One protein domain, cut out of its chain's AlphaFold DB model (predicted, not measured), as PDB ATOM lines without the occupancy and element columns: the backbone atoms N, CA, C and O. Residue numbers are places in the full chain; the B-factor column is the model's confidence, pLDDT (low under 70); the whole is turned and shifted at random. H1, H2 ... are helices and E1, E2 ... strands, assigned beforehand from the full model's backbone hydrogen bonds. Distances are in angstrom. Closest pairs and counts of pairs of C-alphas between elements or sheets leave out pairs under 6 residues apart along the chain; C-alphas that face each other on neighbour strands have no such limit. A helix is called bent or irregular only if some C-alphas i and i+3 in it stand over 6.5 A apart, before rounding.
ATOM      1  N   THR A   8     168.891 131.937 154.379       70.31
ATOM      2  CA  THR A   8     169.313 132.842 153.283       70.31
ATOM      3  C   THR A   8     168.399 134.055 153.000       70.31
ATOM      4  O   THR A   8     168.503 135.085 153.656       70.31
ATOM      5  N   SER A   9     167.559 133.979 151.963       64.44
ATOM      6  CA  SER A   9     166.729 135.078 151.463       64.44
ATOM      7  C   SER A   9     165.568 135.414 152.394       64.44
ATOM      8  O   SER A   9     165.199 136.583 152.498       64.44
ATOM      9  N   VAL A  10     165.010 134.420 153.085       67.56
ATOM     10  CA  VAL A  10     163.862 134.605 153.981       67.56
ATOM     11  C   VAL A  10     164.279 135.398 155.212       67.56
ATOM     12  O   VAL A  10     163.594 136.345 155.590       67.56
ATOM     13  N   SER A  11     165.440 135.091 155.787       71.00
ATOM     14  CA  SER A  11     165.934 135.802 156.967       71.00
ATOM     15  C   SER A  11     166.289 137.267 156.652       71.00
ATOM     16  O   SER A  11     165.989 138.174 157.431       71.00
ATOM     17  N   THR A  12     166.751 137.557 155.426       80.25
ATOM     18  CA  THR A  12     166.957 138.947 154.975       80.25
ATOM     19  C   THR A  12     165.693 139.783 154.804       80.25
ATOM     20  O   THR A  12     165.802 141.007 154.733       80.25
ATOM     21  N   LEU A  13     164.493 139.187 154.806       83.38
ATOM     22  CA  LEU A  13     163.239 139.953 154.779       83.38
ATOM     23  C   LEU A  13     163.104 140.884 155.990       83.38
ATOM     24  O   LEU A  13     162.454 141.925 155.890       83.38
ATOM     25  N   ARG A  14     163.785 140.577 157.103       88.94
ATOM     26  CA  ARG A  14     163.861 141.454 158.280       88.94
ATOM     27  C   ARG A  14     164.413 142.840 157.964       88.94
ATOM     28  O   ARG A  14     163.965 143.824 158.549       88.94
ATOM     29  N   LEU A  15     165.326 142.942 156.997       93.81
ATOM     30  CA  LEU A  15     165.868 144.225 156.549       93.81
ATOM     31  C   LEU A  15     164.820 145.083 155.836       93.81
ATOM     32  O   LEU A  15     165.004 146.282 155.725       93.81
ATOM     33  N   TYR A  16     163.699 144.523 155.391       93.94
ATOM     34  CA  TYR A  16     162.642 145.290 154.733       93.94
ATOM     35  C   TYR A  16     161.516 145.689 155.694       93.94
ATOM     36  O   TYR A  16     160.597 146.393 155.285       93.94
ATOM     37  N   ILE A  17     161.570 145.303 156.976       95.06
ATOM     38  CA  ILE A  17     160.520 145.614 157.963       95.06
ATOM     39  C   ILE A  17     160.198 147.121 158.024       95.06
ATOM     40  O   ILE A  17     159.010 147.460 157.956       95.06
ATOM     41  N   PRO A  18     161.182 148.048 158.091       95.62
ATOM     42  CA  PRO A  18     160.879 149.481 158.076       95.62
ATOM     43  C   PRO A  18     160.189 149.962 156.788       95.62
ATOM     44  O   PRO A  18     159.490 150.973 156.826       95.62
ATOM     45  N   GLU A  19     160.349 149.260 155.667       92.00
ATOM     46  CA  GLU A  19     159.769 149.623 154.365       92.00
ATOM     47  C   GLU A  19     158.384 149.000 154.141       92.00
ATOM     48  O   GLU A  19     157.494 149.654 153.601       92.00
ATOM     49  N   ILE A  20     158.192 147.750 154.573       94.06
ATOM     50  CA  ILE A  20     156.968 146.971 154.336       94.06
ATOM     51  C   ILE A  20     155.851 147.379 155.300       94.06
ATOM     52  O   ILE A  20     154.682 147.436 154.911       94.06
ATOM     53  N   LEU A  21     156.181 147.651 156.565       96.44
ATOM     54  CA  LEU A  21     155.177 148.024 157.555       96.44
ATOM     55  C   LEU A  21     154.725 149.477 157.370       96.44
ATOM     56  O   LEU A  21     155.521 150.366 157.061       96.44
ATOM     57  N   GLY A  22     153.436 149.726 157.616       94.94
ATOM     58  CA  GLY A  22     152.838 151.056 157.507       94.94
ATOM     59  C   GLY A  22     153.519 152.097 158.405       94.94
ATOM     60  O   GLY A  22     154.055 151.781 159.470       94.94
ATOM     61  N   LYS A  23     153.478 153.372 157.994       95.25
ATOM     62  CA  LYS A  23     154.101 154.490 158.735       95.25
ATOM     63  C   LYS A  23     153.504 154.722 160.128       95.25
ATOM     64  O   LYS A  23     154.150 155.341 160.962       95.25
ATOM     65  N   ASN A  24     152.287 154.239 160.368       97.12
ATOM     66  CA  ASN A  24     151.628 154.257 161.674       97.12
ATOM     67  C   ASN A  24     152.247 153.267 162.676       97.12
ATOM     68  O   ASN A  24     152.037 153.422 163.873       97.12
ATOM     69  N   ILE A  25     153.003 152.269 162.206       98.25
ATOM     70  CA  ILE A  25     153.774 151.363 163.059       98.25
ATOM     71  C   ILE A  25     155.161 151.974 163.248       98.25
ATOM     72  O   ILE A  25     155.943 152.076 162.297       98.25
ATOM     73  N   THR A  26     155.449 152.415 164.468       97.88
ATOM     74  CA  THR A  26     156.682 153.140 164.806       97.88
ATOM     75  C   THR A  26     157.732 152.255 165.457       97.88
ATOM     76  O   THR A  26     158.915 152.524 165.287       97.88
ATOM     77  N   LYS A  27     157.339 151.176 166.138       98.19
ATOM     78  CA  LYS A  27     158.257 150.228 166.776       98.19
ATOM     79  C   LYS A  27     157.788 148.791 166.580       98.19
ATOM     80  O   LYS A  27     156.589 148.568 166.412       98.19
ATOM     81  N   VAL A  28     158.710 147.833 166.627       98.00
ATOM     82  CA  VAL A  28     158.408 146.392 166.574       98.00
ATOM     83  C   VAL A  28     159.408 145.570 167.385       98.00
ATOM     84  O   VAL A  28     160.562 145.972 167.538       98.00
ATOM     85  N   ILE A  29     158.969 144.386 167.818       98.00
ATOM     86  CA  ILE A  29     159.836 143.268 168.205       98.00
ATOM     87  C   ILE A  29     159.816 142.265 167.045       98.00
ATOM     88  O   ILE A  29     158.747 141.837 166.611       98.00
ATOM     89  N   SER A  30     160.989 141.900 166.537       96.31
ATOM     90  CA  SER A  30     161.194 140.811 165.580       96.31
ATOM     91  C   SER A  30     161.859 139.641 166.301       96.31
ATOM     92  O   SER A  30     162.907 139.823 166.919       96.31
ATOM     93  N   LEU A  31     161.263 138.454 166.197       96.56
ATOM     94  CA  LEU A  31     161.697 137.239 166.891       96.56
ATOM     95  C   LEU A  31     161.989 136.123 165.888       96.56
ATOM     96  O   LEU A  31     161.332 136.041 164.845       96.56
ATOM     97  N   ASP A  32     162.969 135.276 166.194       93.62
ATOM     98  CA  ASP A  32     163.104 133.953 165.583       93.62
ATOM     99  C   ASP A  32     161.931 133.053 166.010       93.62
ATOM    100  O   ASP A  32     161.306 133.265 167.048       93.62
ATOM    101  N   THR A  33     161.580 132.069 165.184       91.31
ATOM    102  CA  THR A  33     160.424 131.187 165.430       91.31
ATOM    103  C   THR A  33     160.698 130.111 166.480       91.31
ATOM    104  O   THR A  33     159.768 129.490 166.981       91.31
ATOM    105  N   ASP A  34     161.961 129.899 166.833       92.44
ATOM    106  CA  ASP A  34     162.447 128.918 167.802       92.44
ATOM    107  C   ASP A  34     162.825 129.557 169.147       92.44
ATOM    108  O   ASP A  34     163.778 129.145 169.817       92.44
ATOM    109  N   VAL A  35     162.073 130.584 169.543       95.25
ATOM    110  CA  VAL A  35     162.172 131.200 170.868       95.25
ATOM    111  C   VAL A  35     161.072 130.701 171.800       95.25
ATOM    112  O   VAL A  35     159.949 130.427 171.378       95.25
ATOM    113  N   ILE A  36     161.378 130.625 173.093       94.44
ATOM    114  CA  ILE A  36     160.428 130.291 174.158       94.44
ATOM    115  C   ILE A  36     160.467 131.399 175.208       94.44
ATOM    116  O   ILE A  36     161.512 131.656 175.807       94.44
ATOM    117  N   PHE A  37     159.318 132.027 175.447       95.81
ATOM    118  CA  PHE A  37     159.138 133.005 176.518       95.81
ATOM    119  C   PHE A  37     158.963 132.307 177.866       95.81
ATOM    120  O   PHE A  37     158.176 131.369 177.989       95.81
ATOM    121  N   LEU A  38     159.689 132.789 178.870       94.12
ATOM    122  CA  LEU A  38     159.575 132.367 180.268       94.12
ATOM    123  C   LEU A  38     158.998 133.473 181.166       94.12
ATOM    124  O   LEU A  38     158.653 133.197 182.308       94.12
ATOM    125  N   ASP A  39     158.891 134.692 180.636       94.56
ATOM    126  CA  ASP A  39     158.421 135.897 181.322       94.56
ATOM    127  C   ASP A  39     157.541 136.760 180.398       94.56
ATOM    128  O   ASP A  39     157.407 136.475 179.201       94.56
ATOM    129  N   ASP A  40     156.932 137.815 180.949       96.00
ATOM    130  CA  ASP A  40     156.044 138.720 180.211       96.00
ATOM    131  C   ASP A  40     156.803 139.527 179.141       96.00
ATOM    132  O   ASP A  40     157.699 140.316 179.436       96.00
ATOM    133  N   ILE A  41     156.399 139.374 177.878       96.50
ATOM    134  CA  ILE A  41     156.959 140.111 176.737       96.50
ATOM    135  C   ILE A  41     156.801 141.637 176.865       96.50
ATOM    136  O   ILE A  41     157.534 142.376 176.209       96.50
ATOM    137  N   SER A  42     155.876 142.129 177.698       97.62
ATOM    138  CA  SER A  42     155.745 143.564 177.969       97.62
ATOM    139  C   SER A  42     157.027 144.154 178.577       97.62
ATOM    140  O   SER A  42     157.469 145.214 178.143       97.62
ATOM    141  N   GLU A  43     157.720 143.411 179.442       97.62
ATOM    142  CA  GLU A  43     159.006 143.832 180.007       97.62
ATOM    143  C   GLU A  43     160.110 143.920 178.939       97.62
ATOM    144  O   GLU A  43     161.010 144.755 179.022       97.62
ATOM    145  N   LEU A  44     160.056 143.070 177.906       98.06
ATOM    146  CA  LEU A  44     160.946 143.199 176.751       98.06
ATOM    147  C   LEU A  44     160.607 144.460 175.945       98.06
ATOM    148  O   LEU A  44     161.503 145.124 175.430       98.06
ATOM    149  N   TRP A  45     159.324 144.800 175.822       98.19
ATOM    150  CA  TRP A  45     158.876 145.992 175.105       98.19
ATOM    151  C   TRP A  45     159.322 147.299 175.777       98.19
ATOM    152  O   TRP A  45     159.634 148.262 175.068       98.19
ATOM    153  N   ASP A  46     159.433 147.327 177.106       98.06
ATOM    154  CA  ASP A  46     159.858 148.505 177.876       98.06
ATOM    155  C   ASP A  46     161.257 149.009 177.479       98.06
ATOM    156  O   ASP A  46     161.514 150.216 177.475       98.06
ATOM    157  N   PHE A  47     162.148 148.133 176.996       98.12
ATOM    158  CA  PHE A  47     163.453 148.551 176.459       98.12
ATOM    159  C   PHE A  47     163.341 149.476 175.235       98.12
ATOM    160  O   PHE A  47     164.284 150.203 174.918       98.12
ATOM    161  N   THR A  48     162.195 149.491 174.543       96.88
ATOM    162  CA  THR A  48     161.927 150.468 173.476       96.88
ATOM    163  C   THR A  48     161.664 151.882 174.001       96.88
ATOM    164  O   THR A  48     161.670 152.835 173.219       96.88
ATOM    165  N   ASP A  49     161.377 152.044 175.289       95.69
ATOM    166  CA  ASP A  49     161.215 153.345 175.942       95.69
ATOM    167  C   ASP A  49     162.487 153.761 176.699       95.69
ATOM    168  O   ASP A  49     162.749 154.954 176.849       95.69
ATOM    169  N   GLU A  50     163.335 152.801 177.085       97.38
ATOM    170  CA  GLU A  50     164.675 153.069 177.632       97.38
ATOM    171  C   GLU A  50     165.679 153.559 176.571       97.38
ATOM    172  O   GLU A  50     166.580 154.350 176.872       97.38
ATOM    173  N   ALA A  51     165.537 153.105 175.320       96.50
ATOM    174  CA  ALA A  51     166.392 153.519 174.213       96.50
ATOM    175  C   ALA A  51     166.228 155.018 173.899       96.50
ATOM    176  O   ALA A  51     165.154 155.489 173.498       96.50
ATOM    177  N   ASN A  52     167.327 155.774 174.000       96.69
ATOM    178  CA  ASN A  52     167.309 157.211 173.728       96.69
ATOM    179  C   ASN A  52     167.014 157.518 172.250       96.69
ATOM    180  O   ASN A  52     167.073 156.648 171.389       96.69
ATOM    181  N   GLU A  53     166.741 158.783 171.941       95.50
ATOM    182  CA  GLU A  53     166.339 159.263 170.608       95.50
ATOM    183  C   GLU A  53     167.274 158.904 169.438       95.50
ATOM    184  O   GLU A  53     166.821 158.886 168.295       95.50
ATOM    185  N   LYS A  54     168.554 158.602 169.694       96.38
ATOM    186  CA  LYS A  54     169.510 158.157 168.664       96.38
ATOM    187  C   LYS A  54     169.483 156.645 168.465       96.38
ATOM    188  O   LYS A  54     169.735 156.160 167.365       96.38
ATOM    189  N   GLN A  55     169.157 155.899 169.513       98.50
ATOM    190  CA  GLN A  55     169.170 154.443 169.505       98.50
ATOM    191  C   GLN A  55     167.922 153.912 168.805       98.50
ATOM    192  O   GLN A  55     166.805 154.325 169.092       98.50
ATOM    193  N   SER A  56     168.104 153.019 167.841       98.31
ATOM    194  CA  SER A  56     167.026 152.536 166.976       98.31
ATOM    195  C   SER A  56     166.995 151.018 166.815       98.31
ATOM    196  O   SER A  56     166.022 150.498 166.274       98.31
ATOM    197  N   ILE A  57     168.043 150.322 167.259       98.56
ATOM    198  CA  ILE A  57     168.200 148.872 167.143       98.56
ATOM    199  C   ILE A  57     168.654 148.335 168.496       98.56
ATOM    200  O   ILE A  57     169.690 148.768 169.009       98.56
ATOM    201  N   SER A  58     167.927 147.357 169.029       98.69
ATOM    202  CA  SER A  58     168.312 146.671 170.261       98.69
ATOM    203  C   SER A  58     168.389 145.170 170.049       98.69
ATOM    204  O   SER A  58     167.477 144.572 169.484       98.69
ATOM    205  N   MET A  59     169.488 144.568 170.500       98.38
ATOM    206  CA  MET A  59     169.745 143.129 170.427       98.38
ATOM    207  C   MET A  59     170.583 142.687 171.623       98.38
ATOM    208  O   MET A  59     171.293 143.492 172.233       98.38
ATOM    209  N   ALA A  60     170.539 141.397 171.929       97.44
ATOM    210  CA  ALA A  60     171.425 140.789 172.909       97.44
ATOM    211  C   ALA A  60     172.741 140.347 172.256       97.44
ATOM    212  O   ALA A  60     172.795 140.007 171.071       97.44
ATOM    213  N   LYS A  61     173.808 140.317 173.054       96.00
ATOM    214  CA  LYS A  61     175.116 139.814 172.627       96.00
ATOM    215  C   LYS A  61     175.006 138.362 172.138       96.00
ATOM    216  O   LYS A  61     174.322 137.547 172.746       96.00
ATOM    217  N   ASP A  62     175.708 138.039 171.060       95.31
ATOM    218  CA  ASP A  62     175.865 136.661 170.600       95.31
ATOM    219  C   ASP A  62     176.756 135.900 171.596       95.31
ATOM    220  O   ASP A  62     177.865 136.340 171.926       95.31
ATOM    221  N   GLU A  63     176.243 134.792 172.129       93.75
ATOM    222  CA  GLU A  63     176.942 133.964 173.112       93.75
ATOM    223  C   GLU A  63     177.934 133.002 172.445       93.75
ATOM    224  O   GLU A  63     178.767 132.415 173.133       93.75
ATOM    225  N   SER A  64     177.898 132.844 171.117       91.06
ATOM    226  CA  SER A  64     178.803 131.957 170.395       91.06
ATOM    227  C   SER A  64     180.232 132.493 170.392       91.06
ATOM    228  O   SER A  64     180.552 133.498 169.751       91.06
ATOM    229  N   TYR A  65     181.162 131.751 171.004       87.12
ATOM    230  CA  TYR A  65     182.593 132.083 170.932       87.12
ATOM    231  C   TYR A  65     183.160 131.981 169.501       87.12
ATOM    232  O   TYR A  65     184.285 132.423 169.236       87.12
ATOM    233  N   ARG A  66     182.403 131.373 168.575       89.12
ATOM    234  CA  ARG A  66     182.783 131.168 167.172       89.12
ATOM    235  C   ARG A  66     182.378 132.336 166.271       89.12
ATOM    236  O   ARG A  66     182.984 132.483 165.204       89.12
ATOM    237  N   TYR A  67     181.412 133.169 166.676       90.81
ATOM    238  CA  TYR A  67     180.902 134.246 165.826       90.81
ATOM    239  C   TYR A  67     181.985 135.302 165.552       90.81
ATOM    240  O   TYR A  67     182.474 136.002 166.444       90.81
ATOM    241  N   THR A  68     182.407 135.387 164.287       91.19
ATOM    242  CA  THR A  68     183.433 136.323 163.816       91.19
ATOM    243  C   THR A  68     183.177 136.713 162.367       91.19
ATOM    244  O   THR A  68     182.848 135.859 161.549       91.19
ATOM    245  N   ILE A  69     183.437 137.977 162.025       87.69
ATOM    246  CA  ILE A  69     183.498 138.441 160.633       87.69
ATOM    247  C   ILE A  69     184.965 138.555 160.234       87.69
ATOM    248  O   ILE A  69     185.778 139.124 160.970       87.69
ATOM    249  N   ARG A  70     185.333 137.980 159.084       87.31
ATOM    250  CA  ARG A  70     186.730 137.827 158.648       87.31
ATOM    251  C   ARG A  70     186.946 138.358 157.238       87.31
ATOM    252  O   ARG A  70     186.085 138.198 156.381       87.31
ATOM    253  N   PHE A  71     188.141 138.887 156.984       84.75
ATOM    254  CA  PHE A  71     188.654 139.060 155.627       84.75
ATOM    255  C   PHE A  71     188.884 137.684 155.006       84.75
ATOM    256  O   PHE A  71     189.728 136.925 155.483       84.75
ATOM    257  N   HIS A  72     188.168 137.366 153.933       81.50
ATOM    258  CA  HIS A  72     188.241 136.069 153.270       81.50
ATOM    259  C   HIS A  72     189.653 135.765 152.743       81.50
ATOM    260  O   HIS A  72     190.155 134.661 152.942       81.50
ATOM    261  N   ALA A  73     190.320 136.750 152.132       80.81
ATOM    262  CA  ALA A  73     191.645 136.571 151.529       80.81
ATOM    263  C   ALA A  73     192.748 136.232 152.551       80.81
ATOM    264  O   ALA A  73     193.621 135.418 152.271       80.81
ATOM    265  N   GLU A  74     192.693 136.826 153.745       83.25
ATOM    266  CA  GLU A  74     193.758 136.726 154.759       83.25
ATOM    267  C   GLU A  74     193.344 135.907 155.993       83.25
ATOM    268  O   GLU A  74     194.136 135.703 156.909       83.25
ATOM    269  N   ARG A  75     192.074 135.485 156.069       80.94
ATOM    270  CA  ARG A  75     191.418 134.890 157.254       80.94
ATOM    271  C   ARG A  75     191.525 135.741 158.532       80.94
ATOM    272  O   ARG A  75     191.245 135.251 159.634       80.94
ATOM    273  N   LYS A  76     191.884 137.020 158.385       87.69
ATOM    274  CA  LYS A  76     192.053 137.998 159.462       87.69
ATOM    275  C   LYS A  76     190.695 138.396 160.032       87.69
ATOM    276  O   LYS A  76     189.783 138.735 159.284       87.69
ATOM    277  N   ILE A  77     190.564 138.359 161.356       87.12
ATOM    278  CA  ILE A  77     189.335 138.764 162.051       87.12
ATOM    279  C   ILE A  77     189.182 140.285 161.957       87.12
ATOM    280  O   ILE A  77     190.105 141.019 162.310       87.12
ATOM    281  N   VAL A  78     188.020 140.732 161.485       87.25
ATOM    282  CA  VAL A  78     187.612 142.143 161.412       87.25
ATOM    283  C   VAL A  78     186.743 142.490 162.607       87.25
ATOM    284  O   VAL A  78     187.038 143.446 163.316       87.25
ATOM    285  N   LEU A  79     185.725 141.665 162.866       88.06
ATOM    286  CA  LEU A  79     184.875 141.762 164.047       88.06
ATOM    287  C   LEU A  79     184.925 140.444 164.811       88.06
ATOM    288  O   LEU A  79     184.746 139.367 164.236       88.06
ATOM    289  N   LYS A  80     185.209 140.541 166.111       89.50
ATOM    290  CA  LYS A  80     185.188 139.414 167.042       89.50
ATOM    291  C   LYS A  80     183.960 139.550 167.934       89.50
ATOM    292  O   LYS A  80     183.882 140.512 168.696       89.50
ATOM    293  N   GLY A  81     183.057 138.576 167.869       90.25
ATOM    294  CA  GLY A  81     181.757 138.663 168.522       90.25
ATOM    295  C   GLY A  81     180.807 139.632 167.815       90.25
ATOM    296  O   GLY A  81     181.127 140.201 166.771       90.25
ATOM    297  N   GLY A  82     179.624 139.783 168.397       94.50
ATOM    298  CA  GLY A  82     178.531 140.580 167.860       94.50
ATOM    299  C   GLY A  82     177.273 140.401 168.697       94.50
ATOM    300  O   GLY A  82     177.348 139.990 169.855       94.50
ATOM    301  N   CYS A  83     176.132 140.708 168.100       96.62
ATOM    302  CA  CYS A  83     174.802 140.478 168.636       96.62
ATOM    303  C   CYS A  83     174.088 139.397 167.828       96.62
ATOM    304  O   CYS A  83     174.319 139.271 166.621       96.62
ATOM    305  N   ASN A  84     173.217 138.654 168.501       96.44
ATOM    306  CA  ASN A  84     172.375 137.651 167.876       96.44
ATOM    307  C   ASN A  84     171.041 138.284 167.439       96.44
ATOM    308  O   ASN A  84     170.412 138.995 168.224       96.44
ATOM    309  N   VAL A  85     170.608 138.021 166.201       95.50
ATOM    310  CA  VAL A  85     169.383 138.615 165.616       95.50
ATOM    311  C   VAL A  85     168.094 137.851 165.930       95.50
ATOM    312  O   VAL A  85     167.044 138.195 165.397       95.50
ATOM    313  N   GLY A  86     168.129 136.838 166.797       95.38
ATOM    314  CA  GLY A  86     166.916 136.100 167.161       95.38
ATOM    315  C   GLY A  86     165.912 136.901 167.980       95.38
ATOM    316  O   GLY A  86     164.739 136.551 168.026       95.38
ATOM    317  N   VAL A  87     166.357 138.003 168.590       97.88
ATOM    318  CA  VAL A  87     165.504 138.977 169.276       97.88
ATOM    319  C   VAL A  87     165.995 140.374 168.917       97.88
ATOM    320  O   VAL A  87     167.088 140.775 169.324       97.88
ATOM    321  N   VAL A  88     165.195 141.109 168.143       98.06
ATOM    322  CA  VAL A  88     165.526 142.460 167.671       98.06
ATOM    323  C   VAL A  88     164.382 143.415 167.961       98.06
ATOM    324  O   VAL A  88     163.258 143.204 167.510       98.06
ATOM    325  N   LEU A  89     164.675 144.507 168.659       98.50
ATOM    326  CA  LEU A  89     163.763 145.639 168.808       98.50
ATOM    327  C   LEU A  89     164.165 146.725 167.815       98.50
ATOM    328  O   LEU A  89     165.342 147.071 167.720       98.50
ATOM    329  N   LEU A  90     163.192 147.262 167.080       98.31
ATOM    330  CA  LEU A  90     163.430 148.277 166.055       98.31
ATOM    331  C   LEU A  90     162.518 149.485 166.255       98.31
ATOM    332  O   LEU A  90     161.298 149.337 166.309       98.31
ATOM    333  N   HIS A  91     163.101 150.684 166.254       98.56
ATOM    334  CA  HIS A  91     162.374 151.944 166.074       98.56
ATOM    335  C   HIS A  91     162.269 152.271 164.584       98.56
ATOM    336  O   HIS A  91     163.146 152.900 163.992       98.56
ATOM    337  N   LEU A  92     161.193 151.815 163.952       98.38
ATOM    338  CA  LEU A  92     160.965 151.954 162.515       98.38
ATOM    339  C   LEU A  92     160.862 153.411 162.071       98.38
ATOM    340  O   LEU A  92     161.315 153.757 160.985       98.38
ATOM    341  N   ASP A  93     160.255 154.271 162.881       97.75
ATOM    342  CA  ASP A  93     160.158 155.703 162.605       97.75
ATOM    343  C   ASP A  93     161.540 156.371 162.536       97.75
ATOM    344  O   ASP A  93     161.828 157.059 161.553       97.75
ATOM    345  N   ARG A  94     162.413 156.099 163.514       97.81
ATOM    346  CA  ARG A  94     163.797 156.599 163.554       97.81
ATOM    347  C   ARG A  94     164.611 156.060 162.374       97.81
ATOM    348  O   ARG A  94     165.228 156.835 161.645       97.81
ATOM    349  N   LEU A  95     164.539 154.753 162.112       98.12
ATOM    350  CA  LEU A  95     165.254 154.122 160.995       98.12
ATOM    351  C   LEU A  95     164.819 154.687 159.633       98.12
ATOM    352  O   LEU A  95     165.665 154.967 158.786       98.12
ATOM    353  N   ARG A  96     163.517 154.921 159.417       97.69
ATOM    354  CA  ARG A  96     163.016 155.557 158.184       97.69
ATOM    355  C   ARG A  96     163.558 156.977 158.013       97.69
ATOM    356  O   ARG A  96     163.938 157.335 156.904       97.69
ATOM    357  N   GLN A  97     163.603 157.775 159.083       96.88
ATOM    358  CA  GLN A  97     164.149 159.141 159.040       96.88
ATOM    359  C   GLN A  97     165.641 159.161 158.687       96.88
ATOM    360  O   GLN A  97     166.094 160.071 157.999       96.88
ATOM    361  N   LEU A  98     166.382 158.144 159.123       96.94
ATOM    362  CA  LEU A  98     167.812 157.992 158.857       96.94
ATOM    363  C   LEU A  98     168.135 157.412 157.470       96.94
ATOM    364  O   LEU A  98     169.309 157.259 157.149       96.94
ATOM    365  N   GLY A  99     167.132 157.078 156.652       97.00
ATOM    366  CA  GLY A  99     167.362 156.423 155.363       97.00
ATOM    367  C   GLY A  99     167.805 154.969 155.531       97.00
ATOM    368  O   GLY A  99     168.844 154.567 155.018       97.00
ATOM    369  N   TRP A 100     167.015 154.181 156.271       97.06
ATOM    370  CA  TRP A 100     167.286 152.774 156.586       97.06
ATOM    371  C   TRP A 100     167.856 151.949 155.426       97.06
ATOM    372  O   TRP A 100     168.842 151.239 155.614       97.06
ATOM    373  N   THR A 101     167.258 152.065 154.239       95.56
ATOM    374  CA  THR A 101     167.671 151.350 153.028       95.56
ATOM    375  C   THR A 101     169.147 151.569 152.706       95.56
ATOM    376  O   THR A 101     169.886 150.608 152.498       95.56
ATOM    377  N   ASP A 102     169.597 152.822 152.748       96.94
ATOM    378  CA  ASP A 102     170.985 153.179 152.473       96.94
ATOM    379  C   ASP A 102     171.909 152.683 153.593       96.94
ATOM    380  O   ASP A 102     173.013 152.216 153.322       96.94
ATOM    381  N   LEU A 103     171.465 152.724 154.857       97.12
ATOM    382  CA  LEU A 103     172.260 152.245 155.993       97.12
ATOM    383  C   LEU A 103     172.612 150.758 155.866       97.12
ATOM    384  O   LEU A 103     173.789 150.392 155.953       97.12
ATOM    385  N   TRP A 104     171.618 149.890 155.656       95.88
ATOM    386  CA  TRP A 104     171.885 148.452 155.579       95.88
ATOM    387  C   TRP A 104     172.564 148.055 154.265       95.88
ATOM    388  O   TRP A 104     173.385 147.134 154.275       95.88
ATOM    389  N   GLN A 105     172.313 148.766 153.158       95.31
ATOM    390  CA  GLN A 105     173.039 148.546 151.900       95.31
ATOM    391  C   GLN A 105     174.514 148.940 152.015       95.31
ATOM    392  O   GLN A 105     175.376 148.171 151.598       95.31
ATOM    393  N   ASN A 106     174.835 150.057 152.673       96.81
ATOM    394  CA  ASN A 106     176.223 150.449 152.931       96.81
ATOM    395  C   ASN A 106     176.963 149.418 153.804       96.81
ATOM    396  O   ASN A 106     178.128 149.105 153.547       96.81
ATOM    397  N   ALA A 107     176.292 148.853 154.814       95.75
ATOM    398  CA  ALA A 107     176.851 147.774 155.629       95.75
ATOM    399  C   ALA A 107     177.084 146.490 154.811       95.75
ATOM    400  O   ALA A 107     178.127 145.842 154.943       95.75
ATOM    401  N   LEU A 108     176.147 146.141 153.925       93.75
ATOM    402  CA  LEU A 108     176.288 145.017 153.000       93.75
ATOM    403  C   LEU A 108     177.454 145.226 152.020       93.75
ATOM    404  O   LEU A 108     178.250 144.309 151.817       93.75
ATOM    405  N   ASP A 109     177.604 146.421 151.458       93.94
ATOM    406  CA  ASP A 109     178.713 146.761 150.565       93.94
ATOM    407  C   ASP A 109     180.063 146.666 151.283       93.94
ATOM    408  O   ASP A 109     181.042 146.156 150.728       93.94
ATOM    409  N   ALA A 110     180.132 147.110 152.542       92.94
ATOM    410  CA  ALA A 110     181.320 146.953 153.373       92.94
ATOM    411  C   ALA A 110     181.661 145.469 153.605       92.94
ATOM    412  O   ALA A 110     182.823 145.080 153.477       92.94
ATOM    413  N   LEU A 111     180.656 144.624 153.871       92.00
ATOM    414  CA  LEU A 111     180.825 143.172 154.001       92.00
ATOM    415  C   LEU A 111     181.328 142.523 152.711       92.00
ATOM    416  O   LEU A 111     182.258 141.717 152.749       92.00
ATOM    417  N   GLN A 112     180.758 142.893 151.565       90.81
ATOM    418  CA  GLN A 112     181.116 142.318 150.265       90.81
ATOM    419  C   GLN A 112     182.543 142.663 149.822       90.81
ATOM    420  O   GLN A 112     183.149 141.922 149.049       90.81
ATOM    421  N   ARG A 113     183.124 143.753 150.341       90.81
ATOM    422  CA  ARG A 113     184.541 144.086 150.112       90.81
ATOM    423  C   ARG A 113     185.500 143.147 150.838       90.81
ATOM    424  O   ARG A 113     186.647 143.018 150.417       90.81
ATOM    425  N   ILE A 114     185.058 142.524 151.931       88.31
ATOM    426  CA  ILE A 114     185.919 141.720 152.808       88.31
ATOM    427  C   ILE A 114     185.596 140.224 152.754       88.31
ATOM    428  O   ILE A 114     186.463 139.409 153.064       88.31
ATOM    429  N   SER A 115     184.386 139.849 152.333       85.75
ATOM    430  CA  SER A 115     183.921 138.466 152.247       85.75
ATOM    431  C   SER A 115     183.099 138.220 150.981       85.75
ATOM    432  O   SER A 115     182.304 139.056 150.566       85.75
ATOM    433  N   LEU A 116     183.257 137.033 150.386       80.62
ATOM    434  CA  LEU A 116     182.478 136.594 149.219       80.62
ATOM    435  C   LEU A 116     181.085 136.063 149.596       80.62
ATOM    436  O   LEU A 116     180.220 135.923 148.729       80.62
ATOM    437  N   THR A 117     180.875 135.729 150.871       80.62
ATOM    438  CA  THR A 117     179.630 135.150 151.388       80.62
ATOM    439  C   THR A 117     179.295 135.732 152.755       80.62
ATOM    440  O   THR A 117     180.193 136.031 153.545       80.62
ATOM    441  N   LEU A 118     178.001 135.841 153.053       82.38
ATOM    442  CA  LEU A 118     177.527 136.109 154.413       82.38
ATOM    443  C   LEU A 118     177.488 134.805 155.207       82.38
ATOM    444  O   LEU A 118     176.836 133.851 154.767       82.38
ATOM    445  N   GLY A 119     178.169 134.789 156.350       83.25
ATOM    446  CA  GLY A 119     178.258 133.643 157.247       83.25
ATOM    447  C   GLY A 119     176.913 133.339 157.898       83.25
ATOM    448  O   GLY A 119     176.443 132.205 157.822       83.25
ATOM    449  N   VAL A 120     176.277 134.377 158.454       86.38
ATOM    450  CA  VAL A 120     175.014 134.290 159.214       86.38
ATOM    451  C   VAL A 120     173.972 135.282 158.661       86.38
ATOM    452  O   VAL A 120     173.323 136.018 159.395       86.38
ATOM    453  N   ALA A 121     173.850 135.338 157.329       89.69
ATOM    454  CA  ALA A 121     172.874 136.159 156.596       89.69
ATOM    455  C   ALA A 121     172.742 137.612 157.119       89.69
ATOM    456  O   ALA A 121     173.721 138.360 157.107       89.69
ATOM    457  N   GLU A 122     171.546 138.040 157.533       92.19
ATOM    458  CA  GLU A 122     171.268 139.396 158.008       92.19
ATOM    459  C   GLU A 122     171.962 139.736 159.328       92.19
ATOM    460  O   GLU A 122     172.225 140.915 159.566       92.19
ATOM    461  N   GLN A 123     172.330 138.745 160.152       94.00
ATOM    462  CA  GLN A 123     173.080 138.987 161.389       94.00
ATOM    463  C   GLN A 123     174.408 139.683 161.109       94.00
ATOM    464  O   GLN A 123     174.782 140.611 161.828       94.00
ATOM    465  N   ASP A 124     175.099 139.293 160.037       93.88
ATOM    466  CA  ASP A 124     176.349 139.941 159.640       93.88
ATOM    467  C   ASP A 124     176.110 141.402 159.247       93.88
ATOM    468  O   ASP A 124     176.871 142.283 159.651       93.88
ATOM    469  N   ILE A 125     175.022 141.673 158.517       95.31
ATOM    470  CA  ILE A 125     174.650 143.021 158.065       95.31
ATOM    471  C   ILE A 125     174.325 143.911 159.269       95.31
ATOM    472  O   ILE A 125     174.879 145.005 159.374       95.31
ATOM    473  N   PHE A 126     173.505 143.436 160.211       97.00
ATOM    474  CA  PHE A 126     173.196 144.168 161.443       97.00
ATOM    475  C   PHE A 126     174.449 144.455 162.277       97.00
ATOM    476  O   PHE A 126     174.635 145.581 162.740       97.00
ATOM    477  N   ASN A 127     175.335 143.470 162.445       96.94
ATOM    478  CA  ASN A 127     176.560 143.645 163.225       96.94
ATOM    479  C   ASN A 127     177.536 144.641 162.582       96.94
ATOM    480  O   ASN A 127     178.130 145.453 163.293       96.94
ATOM    481  N   VAL A 128     177.682 144.629 161.253       96.06
ATOM    482  CA  VAL A 128     178.497 145.634 160.551       96.06
ATOM    483  C   VAL A 128     177.852 147.013 160.600       96.06
ATOM    484  O   VAL A 128     178.555 147.984 160.874       96.06
ATOM    485  N   LEU A 129     176.533 147.109 160.425       96.88
ATOM    486  CA  LEU A 129     175.805 148.371 160.544       96.88
ATOM    487  C   LEU A 129     176.008 148.995 161.926       96.88
ATOM    488  O   LEU A 129     176.386 150.158 162.011       96.88
ATOM    489  N   ILE A 130     175.838 148.227 163.005       96.56
ATOM    490  CA  ILE A 130     176.058 148.711 164.378       96.56
ATOM    491  C   ILE A 130     177.521 149.087 164.610       96.56
ATOM    492  O   ILE A 130     177.810 150.058 165.306       96.56
ATOM    493  N   TRP A 131     178.467 148.352 164.025       95.38
ATOM    494  CA  TRP A 131     179.877 148.719 164.116       95.38
ATOM    495  C   TRP A 131     180.170 150.072 163.443       95.38
ATOM    496  O   TRP A 131     180.946 150.857 163.997       95.38
ATOM    497  N   MET A 132     179.533 150.351 162.299       95.56
ATOM    498  CA  MET A 132     179.629 151.624 161.568       95.56
ATOM    499  C   MET A 132     178.858 152.766 162.252       95.56
ATOM    500  O   MET A 132     179.311 153.906 162.207       95.56
ATOM    501  N   HIS A 133     177.735 152.453 162.907       97.06
ATOM    502  CA  HIS A 133     176.762 153.397 163.469       97.06
ATOM    503  C   HIS A 133     176.421 153.051 164.926       97.06
ATOM    504  O   HIS A 133     175.290 152.691 165.269       97.06
ATOM    505  N   LYS A 134     177.425 153.116 165.807       96.88
ATOM    506  CA  LYS A 134     177.317 152.667 167.210       96.88
ATOM    507  C   LYS A 134     176.253 153.419 168.005       96.88
ATOM    508  O   LYS A 134     175.690 152.871 168.946       96.88
ATOM    509  N   GLU A 135     175.984 154.663 167.635       97.94
ATOM    510  CA  GLU A 135     174.957 155.519 168.222       97.94
ATOM    511  C   GLU A 135     173.533 154.973 168.051       97.94
ATOM    512  O   GLU A 135     172.659 155.329 168.838       97.94
ATOM    513  N   LEU A 136     173.308 154.095 167.067       98.19
ATOM    514  CA  LEU A 136     172.005 153.486 166.809       98.19
ATOM    515  C   LEU A 136     171.707 152.301 167.732       98.19
ATOM    516  O   LEU A 136     170.585 151.797 167.713       98.19
ATOM    517  N   PHE A 137     172.677 151.834 168.519       98.50
ATOM    518  CA  PHE A 137     172.557 150.580 169.253       98.50
ATOM    519  C   PHE A 137     172.207 150.768 170.732       98.50
ATOM    520  O   PHE A 137     172.838 151.555 171.444       98.50
ATOM    521  N   TYR A 138     171.242 149.979 171.203       98.38
ATOM    522  CA  TYR A 138     170.931 149.783 172.617       98.38
ATOM    523  C   TYR A 138     171.104 148.297 172.991       98.38
ATOM    524  O   TYR A 138     170.458 147.440 172.390       98.38
ATOM    525  N   PRO A 139     171.976 147.931 173.944       97.81
ATOM    526  CA  PRO A 139     172.191 146.529 174.290       97.81
ATOM    527  C   PRO A 139     171.034 145.970 175.125       97.81
ATOM    528  O   PRO A 139     170.707 146.521 176.173       97.81
ATOM    529  N   LEU A 140     170.468 144.833 174.712       98.12
ATOM    530  CA  LEU A 140     169.524 144.089 175.550       98.12
ATOM    531  C   LEU A 140     170.271 143.249 176.599       98.12
ATOM    532  O   LEU A 140     171.331 142.685 176.292       98.12
ATOM    533  N   PRO A 141     169.711 143.089 177.812       96.50
ATOM    534  CA  PRO A 141     170.184 142.088 178.759       96.50
ATOM    535  C   PRO A 141     170.167 140.684 178.137       96.50
ATOM    536  O   PRO A 141     169.193 140.294 177.497       96.50
ATOM    537  N   CYS A 142     171.221 139.893 178.360       94.75
ATOM    538  CA  CYS A 142     171.356 138.561 177.750       94.75
ATOM    539  C   CYS A 142     170.223 137.588 178.127       94.75
ATOM    540  O   CYS A 142     169.904 136.693 177.353       94.75
ATOM    541  N   VAL A 143     169.559 137.800 179.270       95.19
ATOM    542  CA  VAL A 143     168.415 136.993 179.733       95.19
ATOM    543  C   VAL A 143     167.229 137.009 178.761       95.19
ATOM    544  O   VAL A 143     166.397 136.106 178.812       95.19
ATOM    545  N   TRP A 144     167.166 138.007 177.872       97.31
ATOM    546  CA  TRP A 144     166.165 138.144 176.813       97.31
ATOM    547  C   TRP A 144     166.550 137.470 175.491       97.31
ATOM    548  O   TRP A 144     165.811 137.591 174.522       97.31
ATOM    549  N   ASN A 145     167.690 136.778 175.424       97.19
ATOM    550  CA  ASN A 145     168.088 135.934 174.294       97.19
ATOM    551  C   ASN A 145     169.160 134.932 174.758       97.19
ATOM    552  O   ASN A 145     170.329 135.023 174.364       97.19
ATOM    553  N   VAL A 146     168.765 134.004 175.634       94.25
ATOM    554  CA  VAL A 146     169.645 132.945 176.147       94.25
ATOM    555  C   VAL A 146     169.784 131.863 175.079       94.25
ATOM    556  O   VAL A 146     168.836 131.137 174.781       94.25
ATOM    557  N   GLN A 147     170.972 131.757 174.493       93.19
ATOM    558  CA  GLN A 147     171.204 131.002 173.255       93.19
ATOM    559  C   GLN A 147     171.612 129.550 173.520       93.19
ATOM    560  O   GLN A 147     172.630 129.281 174.150       93.19
TER     561      GLN A 147
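What this domain is: This is residues 8 to 147 of the 206 residues of a protein of Schistocephalus solidus (UniProt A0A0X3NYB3). A strongly twisted sheet of four strands, E1, E6, E3 and E7, makes the middle of this domain, with H2 over one face and H5 over the opposite face. H4 crosses H5 on the side away from the sheet, H1 packs on H5 and H3 with parts of its length, and the small hairpin of E4 and E5 lies at one end of the longest axis. The printed part has 140 residues with five named helices and seven named strands, in the order H1 E1 E2 H2 E3 E4 E5 E6 H3 H4 H5 E7; the class is mixed, helices and strands. The large sheet has the order E1 E6 E3 E7 and is mixed, while E4 and E5 form an antiparallel sheet of two. The whole is compact, with a radius of gyration of the C-alphas of 14.8 A and spans of 45 by 33 by 27 A.

How they stand to each other: Start at H1, residues 8 to 20, which only grazes the large sheet with its residues 11 to 18. Its residues 17 to 19 touch H3, residues 92 to 97, the closest C-alphas being those of Pro 18 and Leu 92, 5.1 A apart. Its residues 11 to 15 touch H5, residues 122 to 132, at a steep tilt of 56 degrees, the same way; the closest C-alphas, of Thr 12 and Glu 122, are 5.3 A apart. Next look at E1, residues 27 to 31, an edge strand, antiparallel to E6, residues 83 to 91: N 30 and O 88 are 2.8 A apart, within hydrogen-bond range. E2, residues 35 to 37, pairs with no named strand. H2, residues 41 to 50, lies over E6 and E3, residues 57 to 61, at a height over the sheet of 8.7 A. It runs across the strands, only just, at 62 degrees to E3 on the local plane. E3 is antiparallel to E6, with N 58 and O 89 2.9 A apart, and parallel to the edge strand E7, residues 137 to 140, with N 138 and O 57 2.9 A apart. Farther along, E4, residues 68 to 70, and E5, residues 77 to 80, form a hairpin, with N 69 and O 79 2.9 A apart. E5 runs on into E6 across a break of 2 residues, at 75 degrees, and E6 bends by 98 degrees at residue 86. H3 and H4, residues 100 to 114, meet only through their link. H4 touches H5 about perpendicular, at 84 degrees, the closest C-alphas being those of Ala 107 and Leu 129, 5.1 A apart. H5 lies over E6 at a height over the sheet of 8.8 A, on the opposite face from H2. In H3 and H5 every O i to N i+4 pair is within hydrogen-bond range; H4 has 10 of 11, H2 3 of 6, and H1 1 of 9 beside 8 of 10 O i to N i+3 pairs.

Where its parts are: Find C-alpha 8 at (169.313, 132.842, 153.283); from there H1 runs 18.8 A to C-alpha 20, and it is irregular, with C-alphas 15 and 18 7.4 A apart. E1 spans 13.4 A, H2 15.1 A and E3 12.6 A, with the three residues of E2 between E1 and H2. After the short E4 and E5, E6 runs 17.1 A from C-alpha 83 at (174.802, 140.478, 168.636), and H3 follows directly. H4 runs 22.0 A and H5 15.2 A. E7 ends at C-alpha 140, at (169.524, 144.089, 175.550).

The domain as a whole: Look for the two C-alphas farthest apart at Asn 24 and Glu 74, 46.2 A. The printed part has no cut, and no link is long. The mean pLDDT of the printed part is 93.3, and residues 9 to 10 are under 70.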